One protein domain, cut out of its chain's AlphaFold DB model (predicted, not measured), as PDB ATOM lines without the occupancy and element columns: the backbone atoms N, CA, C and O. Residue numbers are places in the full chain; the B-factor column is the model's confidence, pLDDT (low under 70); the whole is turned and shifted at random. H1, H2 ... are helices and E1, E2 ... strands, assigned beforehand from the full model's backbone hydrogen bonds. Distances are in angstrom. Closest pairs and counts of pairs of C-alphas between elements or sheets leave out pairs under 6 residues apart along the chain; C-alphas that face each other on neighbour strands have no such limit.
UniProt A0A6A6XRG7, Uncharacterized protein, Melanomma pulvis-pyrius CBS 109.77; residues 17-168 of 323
ATOM      1  N   ARG A  17      40.488 -19.890  52.585       54.34
ATOM      2  CA  ARG A  17      40.185 -18.470  52.712       54.34
ATOM      3  C   ARG A  17      39.231 -18.182  51.580       54.34
ATOM      4  O   ARG A  17      39.554 -18.376  50.414       54.34
ATOM      5  N   SER A  18      38.029 -17.805  51.982       54.69
ATOM      6  CA  SER A  18      36.891 -17.546  51.126       54.69
ATOM      7  C   SER A  18      37.308 -16.673  49.944       54.69
ATOM      8  O   SER A  18      37.508 -15.472  50.090       54.69
ATOM      9  N   THR A  19      37.372 -17.291  48.764       74.19
ATOM     10  CA  THR A  19      37.405 -16.659  47.432       74.19
ATOM     11  C   THR A  19      36.085 -15.960  47.095       74.19
ATOM     12  O   THR A  19      35.862 -15.511  45.976       74.19
ATOM     13  N   SER A  20      35.184 -15.903  48.071       87.00
ATOM     14  CA  SER A  20      33.862 -15.335  47.973       87.00
ATOM     15  C   SER A  20      33.916 -13.820  47.882       87.00
ATOM     16  O   SER A  20      34.559 -13.154  48.691       87.00
ATOM     17  N   CYS A  21      33.160 -13.289  46.935       89.50
ATOM     18  CA  CYS A  21      32.915 -11.866  46.803       89.50
ATOM     19  C   CYS A  21      31.609 -11.494  47.507       89.50
ATOM     20  O   CYS A  21      30.626 -12.239  47.470       89.50
ATOM     21  N   TYR A  22      31.598 -10.332  48.143       88.00
ATOM     22  CA  TYR A  22      30.471  -9.775  48.873       88.00
ATOM     23  C   TYR A  22      30.086  -8.423  48.274       88.00
ATOM     24  O   TYR A  22      30.950  -7.607  47.937       88.00
ATOM     25  N   SER A  23      28.786  -8.168  48.165       86.56
ATOM     26  CA  SER A  23      28.259  -6.842  47.823       86.56
ATOM     27  C   SER A  23      28.511  -5.842  48.963       86.56
ATOM     28  O   SER A  23      28.890  -6.244  50.067       86.56
ATOM     29  N   LEU A  24      28.252  -4.542  48.758       85.00
ATOM     30  CA  LEU A  24      28.365  -3.528  49.833       85.00
ATOM     31  C   LEU A  24      27.474  -3.791  51.041       85.00
ATOM     32  O   LEU A  24      27.779  -3.341  52.144       85.00
ATOM     33  N   SER A  25      26.354  -4.481  50.833       81.75
ATOM     34  CA  SER A  25      25.457  -4.881  51.913       81.75
ATOM     35  C   SER A  25      26.001  -6.068  52.716       81.75
ATOM     36  O   SER A  25      25.350  -6.533  53.650       81.75
ATOM     37  N   GLY A  26      27.192  -6.573  52.371       82.06
ATOM     38  CA  GLY A  26      27.811  -7.736  52.997       82.06
ATOM     39  C   GLY A  26      27.091  -9.042  52.665       82.06
ATOM     40  O   GLY A  26      27.337 -10.068  53.307       82.06
ATOM     41  N   LEU A  27      26.185  -9.020  51.684       81.81
ATOM     42  CA  LEU A  27      25.574 -10.228  51.164       81.81
ATOM     43  C   LEU A  27      26.615 -10.956  50.328       81.81
ATOM     44  O   LEU A  27      27.344 -10.343  49.547       81.81
ATOM     45  N   LEU A  28      26.696 -12.271  50.527       82.25
ATOM     46  CA  LEU A  28      27.448 -13.127  49.625       82.25
ATOM     47  C   LEU A  28      26.898 -12.868  48.228       82.25
ATOM     48  O   LEU A  28      25.684 -12.945  48.051       82.25
ATOM     49  N   SER A  29      27.774 -12.520  47.291       70.88
ATOM     50  CA  SER A  29      27.399 -12.330  45.899       70.88
ATOM     51  C   SER A  29      26.623 -13.577  45.452       70.88
ATOM     52  O   SER A  29      27.235 -14.646  45.392       70.88
ATOM     53  N   PRO A  30      25.296 -13.494  45.225       54.72
ATOM     54  CA  PRO A  30      24.401 -14.657  45.135       54.72
ATOM     55  C   PRO A  30      24.562 -15.453  43.834       54.72
ATOM     56  O   PRO A  30      23.709 -16.257  43.476       54.72
ATOM     57  N   TYR A  31      25.650 -15.221  43.115       52.16
ATOM     58  CA  TYR A  31      25.871 -15.740  41.789       52.16
ATOM     59  C   TYR A  31      26.884 -16.882  41.873       52.16
ATOM     60  O   TYR A  31      28.051 -16.684  42.219       52.16
ATOM     61  N   ASP A  32      26.387 -18.095  41.641       39.78
ATOM     62  CA  ASP A  32      27.134 -19.347  41.688       39.78
ATOM     63  C   ASP A  32      28.447 -19.259  40.890       39.78
ATOM     64  O   ASP A  32      28.438 -19.126  39.673       39.78
ATOM     65  N   LEU A  33      29.571 -19.362  41.608       50.28
ATOM     66  CA  LEU A  33      30.934 -19.756  41.195       50.28
ATOM     67  C   LEU A  33      31.627 -19.078  39.991       50.28
ATOM     68  O   LEU A  33      32.834 -19.268  39.850       50.28
ATOM     69  N   TYR A  34      30.954 -18.269  39.174       55.66
ATOM     70  CA  TYR A  34      31.511 -17.758  37.915       55.66
ATOM     71  C   TYR A  34      31.285 -16.273  37.665       55.66
ATOM     72  O   TYR A  34      31.767 -15.752  36.671       55.66
ATOM     73  N   THR A  35      30.586 -15.559  38.541       72.81
ATOM     74  CA  THR A  35      30.101 -14.221  38.168       72.81
ATOM     75  C   THR A  35      31.053 -13.119  38.576       72.81
ATOM     76  O   THR A  35      31.262 -12.217  37.779       72.81
ATOM     77  N   TYR A  36      31.683 -13.207  39.755       86.44
ATOM     78  CA  TYR A  36      32.707 -12.251  40.184       86.44
ATOM     79  C   TYR A  36      33.887 -12.942  40.841       86.44
ATOM     80  O   TYR A  36      33.724 -13.817  41.690       86.44
ATOM     81  N   ILE A  37      35.079 -12.516  40.441       89.75
ATOM     82  CA  ILE A  37      36.344 -13.139  40.810       89.75
ATOM     83  C   ILE A  37      37.233 -12.066  41.420       89.75
ATOM     84  O   ILE A  37      37.256 -10.934  40.923       89.75
ATOM     85  N   PRO A  38      37.995 -12.389  42.473       93.12
ATOM     86  CA  PRO A  38      38.905 -11.421  43.037       93.12
ATOM     87  C   PRO A  38      40.036 -11.058  42.075       93.12
ATOM     88  O   PRO A  38      40.686 -11.922  41.486       93.12
ATOM     89  N   CYS A  39      40.321  -9.767  41.981       94.12
ATOM     90  CA  CYS A  39      41.354  -9.226  41.108       94.12
ATOM     91  C   CYS A  39      42.789  -9.531  41.556       94.12
ATOM     92  O   CYS A  39      43.699  -9.599  40.730       94.12
ATOM     93  N   ASN A  40      43.022  -9.704  42.859       93.62
ATOM     94  CA  ASN A  40      44.337  -9.980  43.427       93.62
ATOM     95  C   ASN A  40      44.324 -11.265  44.265       93.62
ATOM     96  O   ASN A  40      44.174 -11.251  45.487       93.62
ATOM     97  N   LEU A  41      44.533 -12.398  43.593       89.00
ATOM     98  CA  LEU A  41      44.604 -13.710  44.243       89.00
ATOM     99  C   LEU A  41      45.839 -13.862  45.144       89.00
ATOM    100  O   LEU A  41      45.794 -14.591  46.130       89.00
ATOM    101  N   THR A  42      46.929 -13.146  44.847       90.25
ATOM    102  CA  THR A  42      48.133 -13.164  45.697       90.25
ATOM    103  C   THR A  42      47.865 -12.478  47.036       90.25
ATOM    104  O   THR A  42      48.256 -13.000  48.078       90.25
ATOM    105  N   ALA A  43      47.145 -11.351  47.033       92.06
ATOM    106  CA  ALA A  43      46.701 -10.681  48.255       92.06
ATOM    107  C   ALA A  43      45.845 -11.622  49.115       92.06
ATOM    108  O   ALA A  43      46.103 -11.770  50.309       92.06
ATOM    109  N   ILE A  44      44.913 -12.351  48.500       90.69
ATOM    110  CA  ILE A  44      44.055 -13.319  49.204       90.69
ATOM    111  C   ILE A  44      44.857 -14.480  49.784       90.69
ATOM    112  O   ILE A  44      44.633 -14.858  50.937       90.69
ATOM    113  N   ALA A  45      45.826 -15.015  49.035       88.12
ATOM    114  CA  ALA A  45      46.729 -16.053  49.528       88.12
ATOM    115  C   ALA A  45      47.548 -15.575  50.744       88.12
ATOM    116  O   ALA A  45      47.785 -16.345  51.674       88.12
ATOM    117  N   ASN A  46      47.899 -14.287  50.782       90.75
ATOM    118  CA  ASN A  46      48.552 -13.636  51.923       90.75
ATOM    119  C   ASN A  46      47.575 -13.203  53.024       90.75
ATOM    120  O   ASN A  46      47.972 -12.633  54.040       90.75
ATOM    121  N   GLY A  47      46.289 -13.481  52.839       90.31
ATOM    122  CA  GLY A  47      45.265 -13.207  53.817       90.31
ATOM    123  C   GLY A  47      44.735 -11.783  53.865       90.31
ATOM    124  O   GLY A  47      44.159 -11.405  54.885       90.31
ATOM    125  N   GLN A  48      44.938 -11.035  52.790       94.19
ATOM    126  CA  GLN A  48      44.395  -9.704  52.556       94.19
ATOM    127  C   GLN A  48      43.121  -9.787  51.705       94.19
ATOM    128  O   GLN A  48      42.697 -10.873  51.295       94.19
ATOM    129  N   HIS A  49      42.527  -8.631  51.424       94.44
ATOM    130  CA  HIS A  49      41.341  -8.514  50.592       94.44
ATOM    131  C   HIS A  49      41.658  -7.916  49.217       94.44
ATOM    132  O   HIS A  49      42.748  -7.422  48.936       94.44
ATOM    133  N   SER A  50      40.687  -8.036  48.323       94.56
ATOM    134  CA  SER A  50      40.738  -7.586  46.938       94.56
ATOM    135  C   SER A  50      39.327  -7.310  46.453       94.56
ATOM    136  O   SER A  50      38.426  -8.121  46.712       94.56
ATOM    137  N   ALA A  51      39.181  -6.239  45.670       94.00
ATOM    138  CA  ALA A  51      38.023  -6.013  44.822       94.00
ATOM    139  C   ALA A  51      37.757  -7.226  43.920       94.00
ATOM    140  O   ALA A  51      38.677  -7.985  43.576       94.00
ATOM    141  N   CYS A  52      36.492  -7.395  43.558       93.56
ATOM    142  CA  CYS A  52      36.018  -8.442  42.674       93.56
ATOM    143  C   CYS A  52      35.414  -7.844  41.410       93.56
ATOM    144  O   CYS A  52      34.593  -6.934  41.504       93.56
ATOM    145  N   CYS A  53      35.770  -8.410  40.260       93.00
ATOM    146  CA  CYS A  53      35.268  -8.004  38.950       93.00
ATOM    147  C   CYS A  53      34.689  -9.198  38.194       93.00
ATOM    148  O   CYS A  53      34.939 -10.350  38.568       93.00
ATOM    149  N   ALA A  54      33.904  -8.935  37.148       89.44
ATOM    150  CA  ALA A  54      33.385 -10.004  36.308       89.44
ATOM    151  C   ALA A  54      34.521 -10.690  35.530       89.44
ATOM    152  O   ALA A  54      35.545 -10.059  35.255       89.44
ATOM    153  N   PRO A  55      34.384 -11.979  35.175       88.50
ATOM    154  CA  PRO A  55      35.377 -12.665  34.366       88.50
ATOM    155  C   PRO A  55      35.686 -11.901  33.077       88.50
ATOM    156  O   PRO A  55      34.795 -11.551  32.309       88.50
ATOM    157  N   GLY A  56      36.972 -11.692  32.817       89.56
ATOM    158  CA  GLY A  56      37.460 -10.973  31.646       89.56
ATOM    159  C   GLY A  56      37.595  -9.467  31.844       89.56
ATOM    160  O   GLY A  56      38.359  -8.864  31.095       89.56
ATOM    161  N   ASP A  57      36.962  -8.867  32.854       92.38
ATOM    162  CA  ASP A  57      37.100  -7.433  33.120       92.38
ATOM    163  C   ASP A  57      38.498  -7.071  33.625       92.38
ATOM    164  O   ASP A  57      39.206  -7.856  34.266       92.38
ATOM    165  N   LYS A  58      38.909  -5.843  33.324       94.69
ATOM    166  CA  LYS A  58      40.160  -5.262  33.793       94.69
ATOM    167  C   LYS A  58      39.975  -4.755  35.216       94.69
ATOM    168  O   LYS A  58      39.019  -4.053  35.526       94.69
ATOM    169  N   CYS A  59      40.925  -5.090  36.069       95.75
ATOM    170  CA  CYS A  59      40.959  -4.696  37.464       95.75
ATOM    171  C   CYS A  59      41.797  -3.433  37.632       95.75
ATOM    172  O   CYS A  59      42.976  -3.413  37.250       95.75
ATOM    173  N   LEU A  60      41.203  -2.404  38.228       95.38
ATOM    174  CA  LEU A  60      41.858  -1.132  38.494       95.38
ATOM    175  C   LEU A  60      42.390  -1.100  39.925       95.38
ATOM    176  O   LEU A  60      41.779  -1.652  40.842       95.38
ATOM    177  N   ALA A  61      43.528  -0.437  40.129       93.50
ATOM    178  CA  ALA A  61      44.179  -0.372  41.439       93.50
ATOM    179  C   ALA A  61      43.320   0.337  42.512       93.50
ATOM    180  O   ALA A  61      43.473   0.067  43.702       93.50
ATOM    181  N   ASN A  62      42.336   1.131  42.087       93.44
ATOM    182  CA  ASN A  62      41.387   1.826  42.947       93.44
ATOM    183  C   ASN A  62      40.194   0.951  43.357       93.44
ATOM    184  O   ASN A  62      39.271   1.458  43.990       93.44
ATOM    185  N   GLY A  63      40.195  -0.332  42.978       93.25
ATOM    186  CA  GLY A  63      39.149  -1.305  43.285       93.25
ATOM    187  C   GLY A  63      37.935  -1.261  42.353       93.25
ATOM    188  O   GLY A  63      36.937  -1.920  42.643       93.25
ATOM    189  N   LEU A  64      38.000  -0.500  41.255       94.56
ATOM    190  CA  LEU A  64      36.995  -0.520  40.189       94.56
ATOM    191  C   LEU A  64      37.319  -1.578  39.120       94.56
ATOM    192  O   LEU A  64      38.435  -2.094  39.025       94.56
ATOM    193  N   CYS A  65      36.324  -1.864  38.290       94.31
ATOM    194  CA  CYS A  65      36.383  -2.782  37.161       94.31
ATOM    195  C   CYS A  65      36.112  -2.016  35.861       94.31
ATOM    196  O   CYS A  65      35.166  -1.236  35.803       94.31
ATOM    197  N   GLU A  66      36.907  -2.247  34.823       93.25
ATOM    198  CA  GLU A  66      36.671  -1.741  33.463       93.25
ATOM    199  C   GLU A  66      36.350  -2.912  32.541       93.25
ATOM    200  O   GLU A  66      36.935  -3.991  32.660       93.25
ATOM    201  N   TYR A  67      35.456  -2.683  31.583       90.44
ATOM    202  CA  TYR A  67      35.025  -3.714  30.649       90.44
ATOM    203  C   TYR A  67      36.192  -4.300  29.874       90.44
ATOM    204  O   TYR A  67      36.949  -3.586  29.208       90.44
ATOM    205  N   GLY A  68      36.323  -5.621  29.928       89.19
ATOM    206  CA  GLY A  68      37.337  -6.335  29.157       89.19
ATOM    207  C   GLY A  68      36.871  -6.836  27.792       89.19
ATOM    208  O   GLY A  68      37.677  -7.389  27.042       89.19
ATOM    209  N   GLY A  69      35.583  -6.696  27.467       84.00
ATOM    210  CA  GLY A  69      35.014  -7.260  26.247       84.00
ATOM    211  C   GLY A  69      35.374  -6.497  24.964       84.00
ATOM    212  O   GLY A  69      35.933  -5.401  24.995       84.00
ATOM    213  N   PRO A  70      35.037  -7.066  23.793       77.56
ATOM    214  CA  PRO A  70      35.456  -6.549  22.487       77.56
ATOM    215  C   PRO A  70      34.745  -5.256  22.063       77.56
ATOM    216  O   PRO A  70      35.099  -4.690  21.031       77.56
ATOM    217  N   ASN A  71      33.728  -4.810  22.805       71.62
ATOM    218  CA  ASN A  71      32.964  -3.613  22.482       71.62
ATOM    219  C   ASN A  71      33.643  -2.377  23.106       71.62
ATOM    220  O   ASN A  71      33.629  -2.240  24.329       71.62
ATOM    221  N   PRO A  72      34.242  -1.471  22.310       65.06
ATOM    222  CA  PRO A  72      35.010  -0.334  22.823       65.06
ATOM    223  C   PRO A  72      34.134   0.826  23.321       65.06
ATOM    224  O   PRO A  72      34.656   1.883  23.663       65.06
ATOM    225  N   ASN A  73      32.812   0.664  23.328       68.81
ATOM    226  CA  ASN A  73      31.869   1.755  23.549       68.81
ATOM    227  C   ASN A  73      31.757   2.213  25.023       68.81
ATOM    228  O   ASN A  73      31.045   3.164  25.307       68.81
ATOM    229  N   HIS A  74      32.503   1.630  25.963       70.75
ATOM    230  CA  HIS A  74      32.458   1.982  27.393       70.75
ATOM    231  C   HIS A  74      33.482   3.069  27.745       70.75
ATOM    232  O   HIS A  74      34.395   2.859  28.538       70.75
ATOM    233  N   ALA A  75      33.369   4.233  27.099       78.06
ATOM    234  CA  ALA A  75      34.437   5.238  27.061       78.06
ATOM    235  C   ALA A  75      34.843   5.811  28.436       78.06
ATOM    236  O   ALA A  75      35.984   6.247  28.593       78.06
ATOM    237  N   ASN A  76      33.937   5.832  29.416       90.50
ATOM    238  CA  ASN A  76      34.236   6.243  30.790       90.50
ATOM    239  C   ASN A  76      33.404   5.491  31.839       90.50
ATOM    240  O   ASN A  76      33.152   6.038  32.913       90.50
ATOM    241  N   GLU A  77      32.964   4.273  31.528       89.12
ATOM    242  CA  GLU A  77      32.107   3.463  32.398       89.12
ATOM    243  C   GLU A  77      32.921   2.420  33.158       89.12
ATOM    244  O   GLU A  77      33.727   1.693  32.577       89.12
ATOM    245  N   PHE A  78      32.688   2.337  34.463       92.81
ATOM    246  CA  PHE A  78      33.402   1.448  35.368       92.81
ATOM    247  C   PHE A  78      32.439   0.865  36.389       92.81
ATOM    248  O   PHE A  78      31.388   1.441  36.675       92.81
ATOM    249  N   TRP A  79      32.815  -0.258  36.989       89.62
ATOM    250  CA  TRP A  79      31.972  -0.931  37.963       89.62
ATOM    251  C   TRP A  79      32.650  -1.126  39.304       89.62
ATOM    252  O   TRP A  79      33.800  -1.537  39.408       89.62
ATOM    253  N   ARG A  80      31.882  -0.876  40.356       91.62
ATOM    254  CA  ARG A  80      32.186  -1.210  41.738       91.62
ATOM    255  C   ARG A  80      31.271  -2.358  42.147       91.62
ATOM    256  O   ARG A  80      30.192  -2.155  42.702       91.62
ATOM    257  N   ILE A  81      31.696  -3.571  41.837       86.81
ATOM    258  CA  ILE A  81      30.848  -4.753  41.978       86.81
ATOM    259  C   ILE A  81      30.825  -5.259  43.425       86.81
ATOM    260  O   ILE A  81      29.794  -5.234  44.098       86.81
ATOM    261  N   GLY A  82      31.974  -5.703  43.932       89.88
ATOM    262  CA  GLY A  82      32.057  -6.342  45.238       89.88
ATOM    263  C   GLY A  82      33.486  -6.489  45.729       89.88
ATOM    264  O   GLY A  82      34.436  -6.118  45.042       89.88
ATOM    265  N   CYS A  83      33.631  -7.042  46.928       93.25
ATOM    266  CA  CYS A  83      34.933  -7.285  47.525       93.25
ATOM    267  C   CYS A  83      34.982  -8.589  48.306       93.25
ATOM    268  O   CYS A  83      33.964  -9.090  48.774       93.25
ATOM    269  N   THR A  84      36.181  -9.121  48.496       93.94
ATOM    270  CA  THR A  84      36.405 -10.280  49.372       93.94
ATOM    271  C   THR A  84      36.340  -9.945  50.863       93.94
ATOM    272  O   THR A  84      36.266 -10.855  51.687       93.94
ATOM    273  N   ASP A  85      36.337  -8.663  51.241       93.81
ATOM    274  CA  ASP A  85      35.967  -8.243  52.594       93.81
ATOM    275  C   ASP A  85      34.451  -8.066  52.691       93.81
ATOM    276  O   ASP A  85      33.872  -7.144  52.118       93.81
ATOM    277  N   LYS A  86      33.800  -8.921  53.481       91.12
ATOM    278  CA  LYS A  86      32.364  -8.824  53.760       91.12
ATOM    279  C   LYS A  86      31.971  -7.497  54.415       91.12
ATOM    280  O   LYS A  86      30.838  -7.047  54.256       91.12
ATOM    281  N   THR A  87      32.870  -6.906  55.197       92.31
ATOM    282  CA  THR A  87      32.613  -5.668  55.940       92.31
ATOM    283  C   THR A  87      32.937  -4.411  55.141       92.31
ATOM    284  O   THR A  87      32.453  -3.342  55.511       92.31
ATOM    285  N   HIS A  88      33.696  -4.548  54.044       91.88
ATOM    286  CA  HIS A  88      34.271  -3.435  53.276       91.88
ATOM    287  C   HIS A  88      35.025  -2.432  54.164       91.88
ATOM    288  O   HIS A  88      34.909  -1.220  53.997       91.88
ATOM    289  N   ALA A  89      35.746  -2.942  55.162       93.56
ATOM    290  CA  ALA A  89      36.621  -2.160  56.024       93.56
ATOM    291  C   ALA A  89      38.052  -2.079  55.464       93.56
ATOM    292  O   ALA A  89      38.786  -1.148  55.801       93.56
ATOM    293  N   ASP A  90      38.457  -3.043  54.632       93.31
ATOM    294  CA  ASP A  90      39.753  -3.029  53.953       93.31
ATOM    295  C   ASP A  90      39.793  -1.944  52.852       93.31
ATOM    296  O   ASP A  90      38.858  -1.846  52.057       93.31
ATOM    297  N   PRO A  91      40.863  -1.133  52.748       89.88
ATOM    298  CA  PRO A  91      40.990  -0.112  51.702       89.88
ATOM    299  C   PRO A  91      41.012  -0.676  50.271       89.88
ATOM    300  O   PRO A  91      40.672   0.047  49.338       89.88
ATOM    301  N   ALA A  92      41.358  -1.954  50.076       90.81
ATOM    302  CA  ALA A  92      41.219  -2.640  48.788       90.81
ATOM    303  C   ALA A  92      39.746  -2.914  48.404       90.81
ATOM    304  O   ALA A  92      39.474  -3.379  47.295       90.81
ATOM    305  N   CYS A  93      38.808  -2.641  49.317       92.69
ATOM    306  CA  CYS A  93      37.365  -2.816  49.192       92.69
ATOM    307  C   CYS A  93      36.640  -1.468  49.278       92.69
ATOM    308  O   CYS A  93      35.982  -1.170  50.279       92.69
ATOM    309  N   PRO A  94      36.752  -0.622  48.247       92.00
ATOM    310  CA  PRO A  94      36.202   0.718  48.310       92.00
ATOM    311  C   PRO A  94      34.671   0.719  48.394       92.00
ATOM    312  O   PRO A  94      33.970   0.016  47.662       92.00
ATOM    313  N   THR A  95      34.144   1.608  49.234       92.75
ATOM    314  CA  THR A  95      32.703   1.812  49.434       92.75
ATOM    315  C   THR A  95      32.153   3.000  48.645       92.75
ATOM    316  O   THR A  95      31.194   3.634  49.085       92.75
ATOM    317  N   TYR A  96      32.759   3.344  47.501       91.12
ATOM    318  CA  TYR A  96      32.260   4.437  46.661       91.12
ATOM    319  C   TYR A  96      30.779   4.221  46.331       91.12
ATOM    320  O   TYR A  96      30.336   3.087  46.154       91.12
ATOM    321  N   CYS A  97      29.997   5.293  46.246       89.81
ATOM    322  CA  CYS A  97      28.582   5.212  45.867       89.81
ATOM    323  C   CYS A  97      27.692   4.367  46.794       89.81
ATOM    324  O   CYS A  97      26.567   4.050  46.422       89.81
ATOM    325  N   LYS A  98      28.164   3.995  47.993       87.44
ATOM    326  CA  LYS A  98      27.381   3.201  48.950       87.44
ATOM    327  C   LYS A  98      26.106   3.906  49.405       87.44
ATOM    328  O   LYS A  98      25.090   3.246  49.583       87.44
ATOM    329  N   ASP A  99      26.186   5.221  49.571       84.56
ATOM    330  CA  ASP A  99      25.093   6.054  50.076       84.56
ATOM    331  C   ASP A  99      24.274   6.701  48.948       84.56
ATOM    332  O   ASP A  99      23.382   7.504  49.208       84.56
ATOM    333  N   VAL A 100      24.571   6.363  47.688       83.56
ATOM    334  CA  VAL A 100      23.780   6.827  46.549       83.56
ATOM    335  C   VAL A 100      22.634   5.849  46.374       83.56
ATOM    336  O   VAL A 100      22.836   4.716  45.931       83.56
ATOM    337  N   GLU A 101      21.441   6.290  46.759       66.94
ATOM    338  CA  GLU A 101      20.224   5.501  46.632       66.94
ATOM    339  C   GLU A 101      19.979   5.198  45.145       66.94
ATOM    340  O   GLU A 101      19.996   6.115  44.318       66.94
ATOM    341  N   PRO A 102      19.854   3.919  44.762       66.94
ATOM    342  CA  PRO A 102      19.531   3.582  43.389       66.94
ATOM    343  C   PRO A 102      18.096   4.003  43.087       66.94
ATOM    344  O   PRO A 102      17.205   3.848  43.922       66.94
ATOM    345  N   ASP A 103      17.859   4.512  41.879       60.25
ATOM    346  CA  ASP A 103      16.494   4.832  41.440       60.25
ATOM    347  C   ASP A 103      15.618   3.580  41.351       60.25
ATOM    348  O   ASP A 103      14.396   3.662  41.479       60.25
ATOM    349  N   ASP A 104      16.250   2.418  41.166       60.59
ATOM    350  CA  ASP A 104      15.618   1.124  41.349       60.59
ATOM    351  C   ASP A 104      16.006   0.536  42.719       60.59
ATOM    352  O   ASP A 104      17.162   0.147  42.915       60.59
ATOM    353  N   PRO A 105      15.064   0.418  43.674       59.41
ATOM    354  CA  PRO A 105      15.344  -0.133  45.000       59.41
ATOM    355  C   PRO A 105      15.821  -1.595  44.966       59.41
ATOM    356  O   PRO A 105      16.285  -2.106  45.991       59.41
ATOM    357  N   HIS A 106      15.719  -2.275  43.821       55.09
ATOM    358  CA  HIS A 106      16.174  -3.648  43.633       55.09
ATOM    359  C   HIS A 106      17.614  -3.757  43.106       55.09
ATOM    360  O   HIS A 106      18.193  -4.846  43.172       55.09
ATOM    361  N   LEU A 107      18.241  -2.658  42.665       58.06
ATOM    362  CA  LEU A 107      19.530  -2.701  41.970       58.06
ATOM    363  C   LEU A 107      20.601  -1.881  42.697       58.06
ATOM    364  O   LEU A 107      20.462  -0.674  42.825       58.06
ATOM    365  N   PRO A 108      21.716  -2.473  43.159       58.97
ATOM    366  CA  PRO A 108      22.780  -1.685  43.771       58.97
ATOM    367  C   PRO A 108      23.426  -0.749  42.736       58.97
ATOM    368  O   PRO A 108      23.780  -1.190  41.641       58.97
ATOM    369  N   ASN A 109      23.669   0.514  43.111       67.50
ATOM    370  CA  ASN A 109      24.486   1.446  42.328       67.50
ATOM    371  C   ASN A 109      25.940   0.953  42.288       67.50
ATOM    372  O   ASN A 109      26.758   1.197  43.182       67.50
ATOM    373  N   HIS A 110      26.241   0.172  41.257       80.62
ATOM    374  CA  HIS A 110      27.561  -0.380  40.981       80.62
ATOM    375  C   HIS A 110      28.241   0.350  39.819       80.62
ATOM    376  O   HIS A 110      29.441   0.187  39.649       80.62
ATOM    377  N   LEU A 111      27.520   1.165  39.043       87.19
ATOM    378  CA  LEU A 111      28.084   1.923  37.930       87.19
ATOM    379  C   LEU A 111      28.734   3.228  38.419       87.19
ATOM    380  O   LEU A 111      28.140   4.005  39.172       87.19
ATOM    381  N   VAL A 112      29.958   3.460  37.963       92.06
ATOM    382  CA  VAL A 112      30.784   4.630  38.254       92.06
ATOM    383  C   VAL A 112      31.276   5.197  36.930       92.06
ATOM    384  O   VAL A 112      31.758   4.459  36.074       92.06
ATOM    385  N   PHE A 113      31.190   6.510  36.764       92.38
ATOM    386  CA  PHE A 113      31.734   7.201  35.606       92.38
ATOM    387  C   PHE A 113      33.049   7.888  35.954       92.38
ATOM    388  O   PHE A 113      33.170   8.534  36.998       92.38
ATOM    389  N   GLN A 114      34.035   7.796  35.065       93.44
ATOM    390  CA  GLN A 114      35.231   8.629  35.163       93.44
ATOM    391  C   GLN A 114      34.916  10.036  34.651       93.44
ATOM    392  O   GLN A 114      34.391  10.218  33.549       93.44
ATOM    393  N   CYS A 115      35.240  11.041  35.456       93.19
ATOM    394  CA  CYS A 115      35.009  12.435  35.120       93.19
ATOM    395  C   CYS A 115      36.171  13.045  34.338       93.19
ATOM    396  O   CYS A 115      37.301  12.569  34.424       93.19
ATOM    397  N   PRO A 116      35.938  14.159  33.618       90.75
ATOM    398  CA  PRO A 116      37.027  14.941  33.056       90.75
ATOM    399  C   PRO A 116      37.971  15.431  34.162       90.75
ATOM    400  O   PRO A 116      37.535  16.075  35.120       90.75
ATOM    401  N   GLY A 117      39.264  15.156  34.002       83.06
ATOM    402  CA  GLY A 117      40.299  15.455  34.995       83.06
ATOM    403  C   GLY A 117      40.955  14.186  35.543       83.06
ATOM    404  O   GLY A 117      40.440  13.085  35.391       83.06
ATOM    405  N   ALA A 118      42.132  14.327  36.149       80.75
ATOM    406  CA  ALA A 118      42.830  13.188  36.736       80.75
ATOM    407  C   ALA A 118      42.200  12.819  38.087       80.75
ATOM    408  O   ALA A 118      42.100  13.674  38.962       80.75
ATOM    409  N   GLY A 119      41.809  11.552  38.250       87.12
ATOM    410  CA  GLY A 119      41.390  10.993  39.542       87.12
ATOM    411  C   GLY A 119      39.992  11.392  40.020       87.12
ATOM    412  O   GLY A 119      39.642  11.048  41.143       87.12
ATOM    413  N   LYS A 120      39.188  12.070  39.191       93.56
ATOM    414  CA  LYS A 120      37.808  12.432  39.531       93.56
ATOM    415  C   LYS A 120      36.820  11.423  38.952       93.56
ATOM    416  O   LYS A 120      36.911  11.057  37.779       93.56
ATOM    417  N   TRP A 121      35.848  11.027  39.757       94.62
ATOM    418  CA  TRP A 121      34.852  10.010  39.434       94.62
ATOM    419  C   TRP A 121      33.477  10.469  39.902       94.62
ATOM    420  O   TRP A 121      33.366  11.403  40.700       94.62
ATOM    421  N   CYS A 122      32.418   9.838  39.410       93.94
ATOM    422  CA  CYS A 122      31.093  10.043  39.968       93.94
ATOM    423  C   CYS A 122      30.214   8.805  39.894       93.94
ATOM    424  O   CYS A 122      30.341   7.964  39.006       93.94
ATOM    425  N   CYS A 123      29.317   8.703  40.860       92.31
ATOM    426  CA  CYS A 123      28.323   7.651  40.940       92.31
ATOM    427  C   CYS A 123      27.244   7.861  39.887       92.31
ATOM    428  O   CYS A 123      26.752   8.979  39.711       92.31
ATOM    429  N   ALA A 124      26.863   6.784  39.205       86.56
ATOM    430  CA  ALA A 124      25.718   6.830  38.318       86.56
ATOM    431  C   ALA A 124      24.430   7.103  39.108       86.56
ATOM    432  O   ALA A 124      24.228   6.577  40.202       86.56
ATOM    433  N   THR A 125      23.562   7.911  38.511       77.50
ATOM    434  CA  THR A 125      22.172   8.131  38.920       77.50
ATOM    435  C   THR A 125      21.313   8.144  37.668       77.50
ATOM    436  O   THR A 125      21.801   8.484  36.587       77.50
ATOM    437  N   GLY A 126      20.032   7.866  37.814       66.25
ATOM    438  CA  GLY A 126      19.061   7.728  36.742       66.25
ATOM    439  C   GLY A 126      18.753   6.266  36.429       66.25
ATOM    440  O   GLY A 126      19.507   5.347  36.756       66.25
ATOM    441  N   TYR A 127      17.645   6.064  35.713       62.38
ATOM    442  CA  TYR A 127      17.361   4.781  35.083       62.38
ATOM    443  C   TYR A 127      18.463   4.500  34.061       62.38
ATOM    444  O   TYR A 127      18.697   5.303  33.155       62.38
ATOM    445  N   LEU A 128      19.167   3.386  34.227       61.12
ATOM    446  CA  LEU A 128      20.175   2.976  33.267       61.12
ATOM    447  C   LEU A 128      19.450   2.581  31.971       61.12
ATOM    448  O   LEU A 128      18.815   1.529  31.930       61.12
ATOM    449  N   GLU A 129      19.524   3.417  30.928       62.16
ATOM    450  CA  GLU A 129      19.056   3.053  29.580       62.16
ATOM    451  C   GLU A 129      19.725   1.749  29.123       62.16
ATOM    452  O   GLU A 129      20.751   1.340  29.677       62.16
ATOM    453  N   ASP A 130      19.148   1.053  28.143       59.97
ATOM    454  CA  ASP A 130      19.678  -0.234  27.692       59.97
ATOM    455  C   ASP A 130      21.177  -0.132  27.353       59.97
ATOM    456  O   ASP A 130      21.653   0.831  26.752       59.97
ATOM    457  N   TYR A 131      21.944  -1.138  27.784       58.50
ATOM    458  CA  TYR A 131      23.411  -1.176  27.688       58.50
ATOM    459  C   TYR A 131      23.944  -0.901  26.271       58.50
ATOM    460  O   TYR A 131      25.039  -0.365  26.110       58.50
ATOM    461  N   GLU A 132      23.164  -1.241  25.242       58.28
ATOM    462  CA  GLU A 132      23.525  -1.074  23.831       58.28
ATOM    463  C   GLU A 132      23.606   0.398  23.386       58.28
ATOM    464  O   GLU A 132      24.324   0.700  22.430       58.28
ATOM    465  N   GLU A 133      22.947   1.324  24.092       60.62
ATOM    466  CA  GLU A 133      22.919   2.753  23.741       60.62
ATOM    467  C   GLU A 133      23.945   3.596  24.523       60.62
ATOM    468  O   GLU A 133      24.199   4.753  24.183       60.62
ATOM    469  N   ARG A 134      24.631   3.010  25.515       67.44
ATOM    470  CA  ARG A 134      25.529   3.726  26.447       67.44
ATOM    471  C   ARG A 134      26.900   4.104  25.883       67.44
ATOM    472  O   ARG A 134      27.797   4.503  26.614       67.44
ATOM    473  N   GLY A 135      27.069   4.052  24.563       61.41
ATOM    474  CA  GLY A 135      28.346   4.272  23.881       61.41
ATOM    475  C   GLY A 135      28.931   5.689  23.937       61.41
ATOM    476  O   GLY A 135      29.857   6.003  23.188       61.41
ATOM    477  N   THR A 136      28.367   6.575  24.755       74.00
ATOM    478  CA  THR A 136      28.752   7.985  24.834       74.00
ATOM    479  C   THR A 136      29.303   8.318  26.214       74.00
ATOM    480  O   THR A 136      28.900   7.742  27.218       74.00
ATOM    481  N   LEU A 137      30.248   9.261  26.265       83.12
ATOM    482  CA  LEU A 137      30.816   9.754  27.520       83.12
ATOM    483  C   LEU A 137      29.714  10.373  28.389       83.12
ATOM    484  O   LEU A 137      29.221  11.460  28.074       83.12
ATOM    485  N   ASN A 138      29.372   9.733  29.508       85.69
ATOM    486  CA  ASN A 138      28.440  10.304  30.475       85.69
ATOM    487  C   ASN A 138      29.215  11.024  31.579       85.69
ATOM    488  O   ASN A 138      29.925  10.414  32.371       85.69
ATOM    489  N   THR A 139      29.087  12.347  31.624       88.88
ATOM    490  CA  THR A 139      29.773  13.196  32.614       88.88
ATOM    491  C   THR A 139      28.794  14.014  33.448       88.88
ATOM    492  O   THR A 139      29.184  14.931  34.170       88.88
ATOM    493  N   THR A 140      27.506  13.680  33.374       87.94
ATOM    494  CA  THR A 140      26.425  14.478  33.963       87.94
ATOM    495  C   THR A 140      26.535  14.536  35.490       87.94
ATOM    496  O   THR A 140      26.333  15.595  36.081       87.94
ATOM    497  N   CYS A 141      26.964  13.440  36.131       90.62
ATOM    498  CA  CYS A 141      27.181  13.392  37.580       90.62
ATOM    499  C   CYS A 141      28.446  14.126  38.054       90.62
ATOM    500  O   CYS A 141      28.566  14.440  39.235       90.62
ATOM    501  N   CYS A 142      29.372  14.486  37.161       92.12
ATOM    502  CA  CYS A 142      30.661  15.079  37.540       92.12
ATOM    503  C   CYS A 142      30.550  16.486  38.135       92.12
ATOM    504  O   CYS A 142      31.476  16.958  38.808       92.12
ATOM    505  N   GLY A 143      29.442  17.173  37.846       91.62
ATOM    506  CA  GLY A 143      29.112  18.484  38.399       91.62
ATOM    507  C   GLY A 143      28.289  18.430  39.687       91.62
ATOM    508  O   GLY A 143      28.034  19.487  40.259       91.62
ATOM    509  N   ILE A 144      27.868  17.242  40.133       91.50
ATOM    510  CA  ILE A 144      26.991  17.059  41.293       91.50
ATOM    511  C   ILE A 144      27.861  16.664  42.496       91.50
ATOM    512  O   ILE A 144      28.395  15.556  42.503       91.50
ATOM    513  N   PRO A 145      28.030  17.537  43.508       91.06
ATOM    514  CA  PRO A 145      28.957  17.295  44.619       91.06
ATOM    515  C   PRO A 145      28.668  16.020  45.414       91.06
ATOM    516  O   PRO A 145      29.603  15.382  45.875       91.06
ATOM    517  N   ASP A 146      27.397  15.634  45.531       89.94
ATOM    518  CA  ASP A 146      26.983  14.459  46.309       89.94
ATOM    519  C   ASP A 146      27.246  13.131  45.579       89.94
ATOM    520  O   ASP A 146      27.221  12.065  46.187       89.94
ATOM    521  N   LEU A 147      27.501  13.187  44.267       91.38
ATOM    522  CA  LEU A 147      27.780  12.018  43.430       91.38
ATOM    523  C   LEU A 147      29.242  11.946  43.008       91.38
ATOM    524  O   LEU A 147      29.728  10.863  42.692       91.38
ATOM    525  N   ALA A 148      29.922  13.089  42.944       93.81
ATOM    526  CA  ALA A 148      31.307  13.183  42.532       93.81
ATOM    527  C   ALA A 148      32.260  12.949  43.707       93.81
ATOM    528  O   ALA A 148      32.046  13.440  44.812       93.81
ATOM    529  N   PHE A 149      33.349  12.238  43.446       93.69
ATOM    530  CA  PHE A 149      34.389  11.964  44.427       93.69
ATOM    531  C   PHE A 149      35.761  11.907  43.755       93.69
ATOM    532  O   PHE A 149      35.879  11.634  42.558       93.69
ATOM    533  N   ASP A 150      36.802  12.170  44.539       93.00
ATOM    534  CA  ASP A 150      38.190  12.103  44.099       93.00
ATOM    535  C   ASP A 150      38.855  10.853  44.686       93.00
ATOM    536  O   ASP A 150      38.677  10.528  45.862       93.00
ATOM    537  N   ILE A 151      39.630  10.152  43.862       90.44
ATOM    538  CA  ILE A 151      40.477   9.037  44.288       90.44
ATOM    539  C   ILE A 151      41.920   9.531  44.219       90.44
ATOM    540  O   ILE A 151      42.512   9.651  43.142       90.44
ATOM    541  N   GLU A 152      42.482   9.874  45.377       82.31
ATOM    542  CA  GLU A 152      43.848  10.386  45.461       82.31
ATOM    543  C   GLU A 152      44.865   9.334  45.001       82.31
ATOM    544  O   GLU A 152      44.861   8.191  45.453       82.31
ATOM    545  N   GLY A 153      45.778   9.738  44.114       74.88
ATOM    546  CA  GLY A 153      46.922   8.916  43.718       74.88
ATOM    547  C   GLY A 153      46.628   7.790  42.726       74.88
ATOM    548  O   GLY A 153      47.577   7.131  42.304       74.88
ATOM    549  N   ASP A 154      45.377   7.598  42.297       72.50
ATOM    550  CA  ASP A 154      45.039   6.567  41.317       72.50
ATOM    551  C   ASP A 154      44.039   7.050  40.261       72.50
ATOM    552  O   ASP A 154      42.859   7.300  40.511       72.50
ATOM    553  N   SER A 155      44.528   7.142  39.027       73.06
ATOM    554  CA  SER A 155      43.729   7.453  37.843       73.06
ATOM    555  C   SER A 155      42.916   6.262  37.328       73.06
ATOM    556  O   SER A 155      42.343   6.355  36.245       73.06
ATOM    557  N   GLY A 156      42.876   5.147  38.059       83.69
ATOM    558  CA  GLY A 156      42.249   3.913  37.605       83.69
ATOM    559  C   GLY A 156      43.195   3.077  36.754       83.69
ATOM    560  O   GLY A 156      42.832   2.613  35.677       83.69
ATOM    561  N   SER A 157      44.446   2.938  37.194       92.00
ATOM    562  CA  SER A 157      45.421   2.144  36.446       92.00
ATOM    563  C   SER A 157      45.049   0.658  36.460       92.00
ATOM    564  O   SER A 157      44.822   0.065  37.516       92.00
ATOM    565  N   VAL A 158      44.987   0.050  35.276       94.75
ATOM    566  CA  VAL A 158      44.753  -1.389  35.136       94.75
ATOM    567  C   VAL A 158      45.995  -2.144  35.602       94.75
ATOM    568  O   VAL A 158      47.079  -1.949  35.050       94.75
ATOM    569  N   TYR A 159      45.838  -3.029  36.587       94.88
ATOM    570  CA  TYR A 159      46.939  -3.850  37.109       94.88
ATOM    571  C   TYR A 159      46.749  -5.351  36.866       94.88
ATOM    572  O   TYR A 159      47.714  -6.114  36.931       94.88
ATOM    573  N   ALA A 160      45.518  -5.786  36.599       94.75
ATOM    574  CA  ALA A 160      45.191  -7.184  36.357       94.75
ATOM    575  C   ALA A 160      43.945  -7.317  35.473       94.75
ATOM    576  O   ALA A 160      43.257  -6.343  35.174       94.75
ATOM    577  N   THR A 161      43.644  -8.550  35.088       93.94
ATOM    578  CA  THR A 161      42.368  -8.950  34.491       93.94
ATOM    579  C   THR A 161      41.770 -10.022  35.389       93.94
ATOM    580  O   THR A 161      42.492 -10.922  35.831       93.94
ATOM    581  N   ALA A 162      40.474  -9.943  35.670       91.25
ATOM    582  CA  ALA A 162      39.771 -10.941  36.459       91.25
ATOM    583  C   ALA A 162      39.680 -12.249  35.668       91.25
ATOM    584  O   ALA A 162      38.883 -12.404  34.747       91.25
ATOM    585  N   THR A 163      40.538 -13.206  36.008       86.69
ATOM    586  CA  THR A 163      40.586 -14.514  35.348       86.69
ATOM    587  C   THR A 163      40.253 -15.615  36.334       86.69
ATOM    588  O   THR A 163      40.810 -15.641  37.434       86.69
ATOM    589  N   ILE A 164      39.433 -16.575  35.907       78.12
ATOM    590  CA  ILE A 164      39.228 -17.820  36.649       78.12
ATOM    591  C   ILE A 164      40.564 -18.565  36.657       78.12
ATOM    592  O   ILE A 164      41.004 -19.092  35.633       78.12
ATOM    593  N   ARG A 165      41.228 -18.616  37.812       68.56
ATOM    594  CA  ARG A 165      42.294 -19.589  38.041       68.56
ATOM    595  C   ARG A 165      41.611 -20.875  38.473       68.56
ATOM    596  O   ARG A 165      41.162 -21.006  39.603       68.56
ATOM    597  N   LEU A 166      41.503 -21.817  37.544       64.50
ATOM    598  CA  LEU A 166      41.320 -23.205  37.933       64.50
ATOM    599  C   LEU A 166      42.643 -23.612  38.580       64.50
ATOM    600  O   LEU A 166      43.642 -23.751  37.871       64.50
ATOM    601  N   ASP A 167      42.669 -23.730  39.907       55.44
ATOM    602  CA  ASP A 167      43.819 -24.252  40.649       55.44
ATOM    603  C   ASP A 167      44.023 -25.726  40.277       55.44
ATOM    604  O   ASP A 167      43.632 -26.659  40.981       55.44
ATOM    605  N   LEU A 168      44.633 -25.945  39.112       51.66
ATOM    606  CA  LEU A 168      44.958 -27.264  38.583       51.66
ATOM    607  C   LEU A 168      46.080 -27.932  39.399       51.66
ATOM    608  O   LEU A 168      46.319 -29.130  39.260       51.66
TER     609      LEU A 168
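This is residues 17 to 168 of the 323 residues of an uncharacterized protein of Melanomma pulvis-pyrius CBS 109.77 (UniProt A0A6A6XRG7). Little regular structure is here: mostly loops, with a small twisted antiparallel sheet, E3 E4 E5 E6, and H2 towards one end, H1 at the other, and E1, E2 and E7 between. The printed part has 152 residues, 33 of them in two named helices and seven named strands, class mixed. It is compact, with radius of gyration of the C-alphas 14.9 A and spans 45 by 33 by 32 A.

Find H1, residues 41-45, from C-alpha 41 at (44.604, -13.710, 44.243). Next come E1, 51-53, E2, 58-60, E3, 77-79, E4, 111-114, E5, 120-123, H2, 140-143, E6, 148-150, and E7, 158-161, ending at (42.368, -8.950, 34.491).

In antiparallel neighbours E2 and E7, N 59 and O 160 are 2.8 A apart. Hairpins E3-E4 and E4-E5 make a meander, each strand antiparallel to the one before; N 78 and O 112 are 2.8 A apart. H2 is on this sheet, height 7.6 A. H1 has every O i to N i+4 pair within hydrogen-bond range.

The printed part has no cut. Among long links, E3 to E4 has 31 residues. Residues 101-109, among others, are under pLDDT 70.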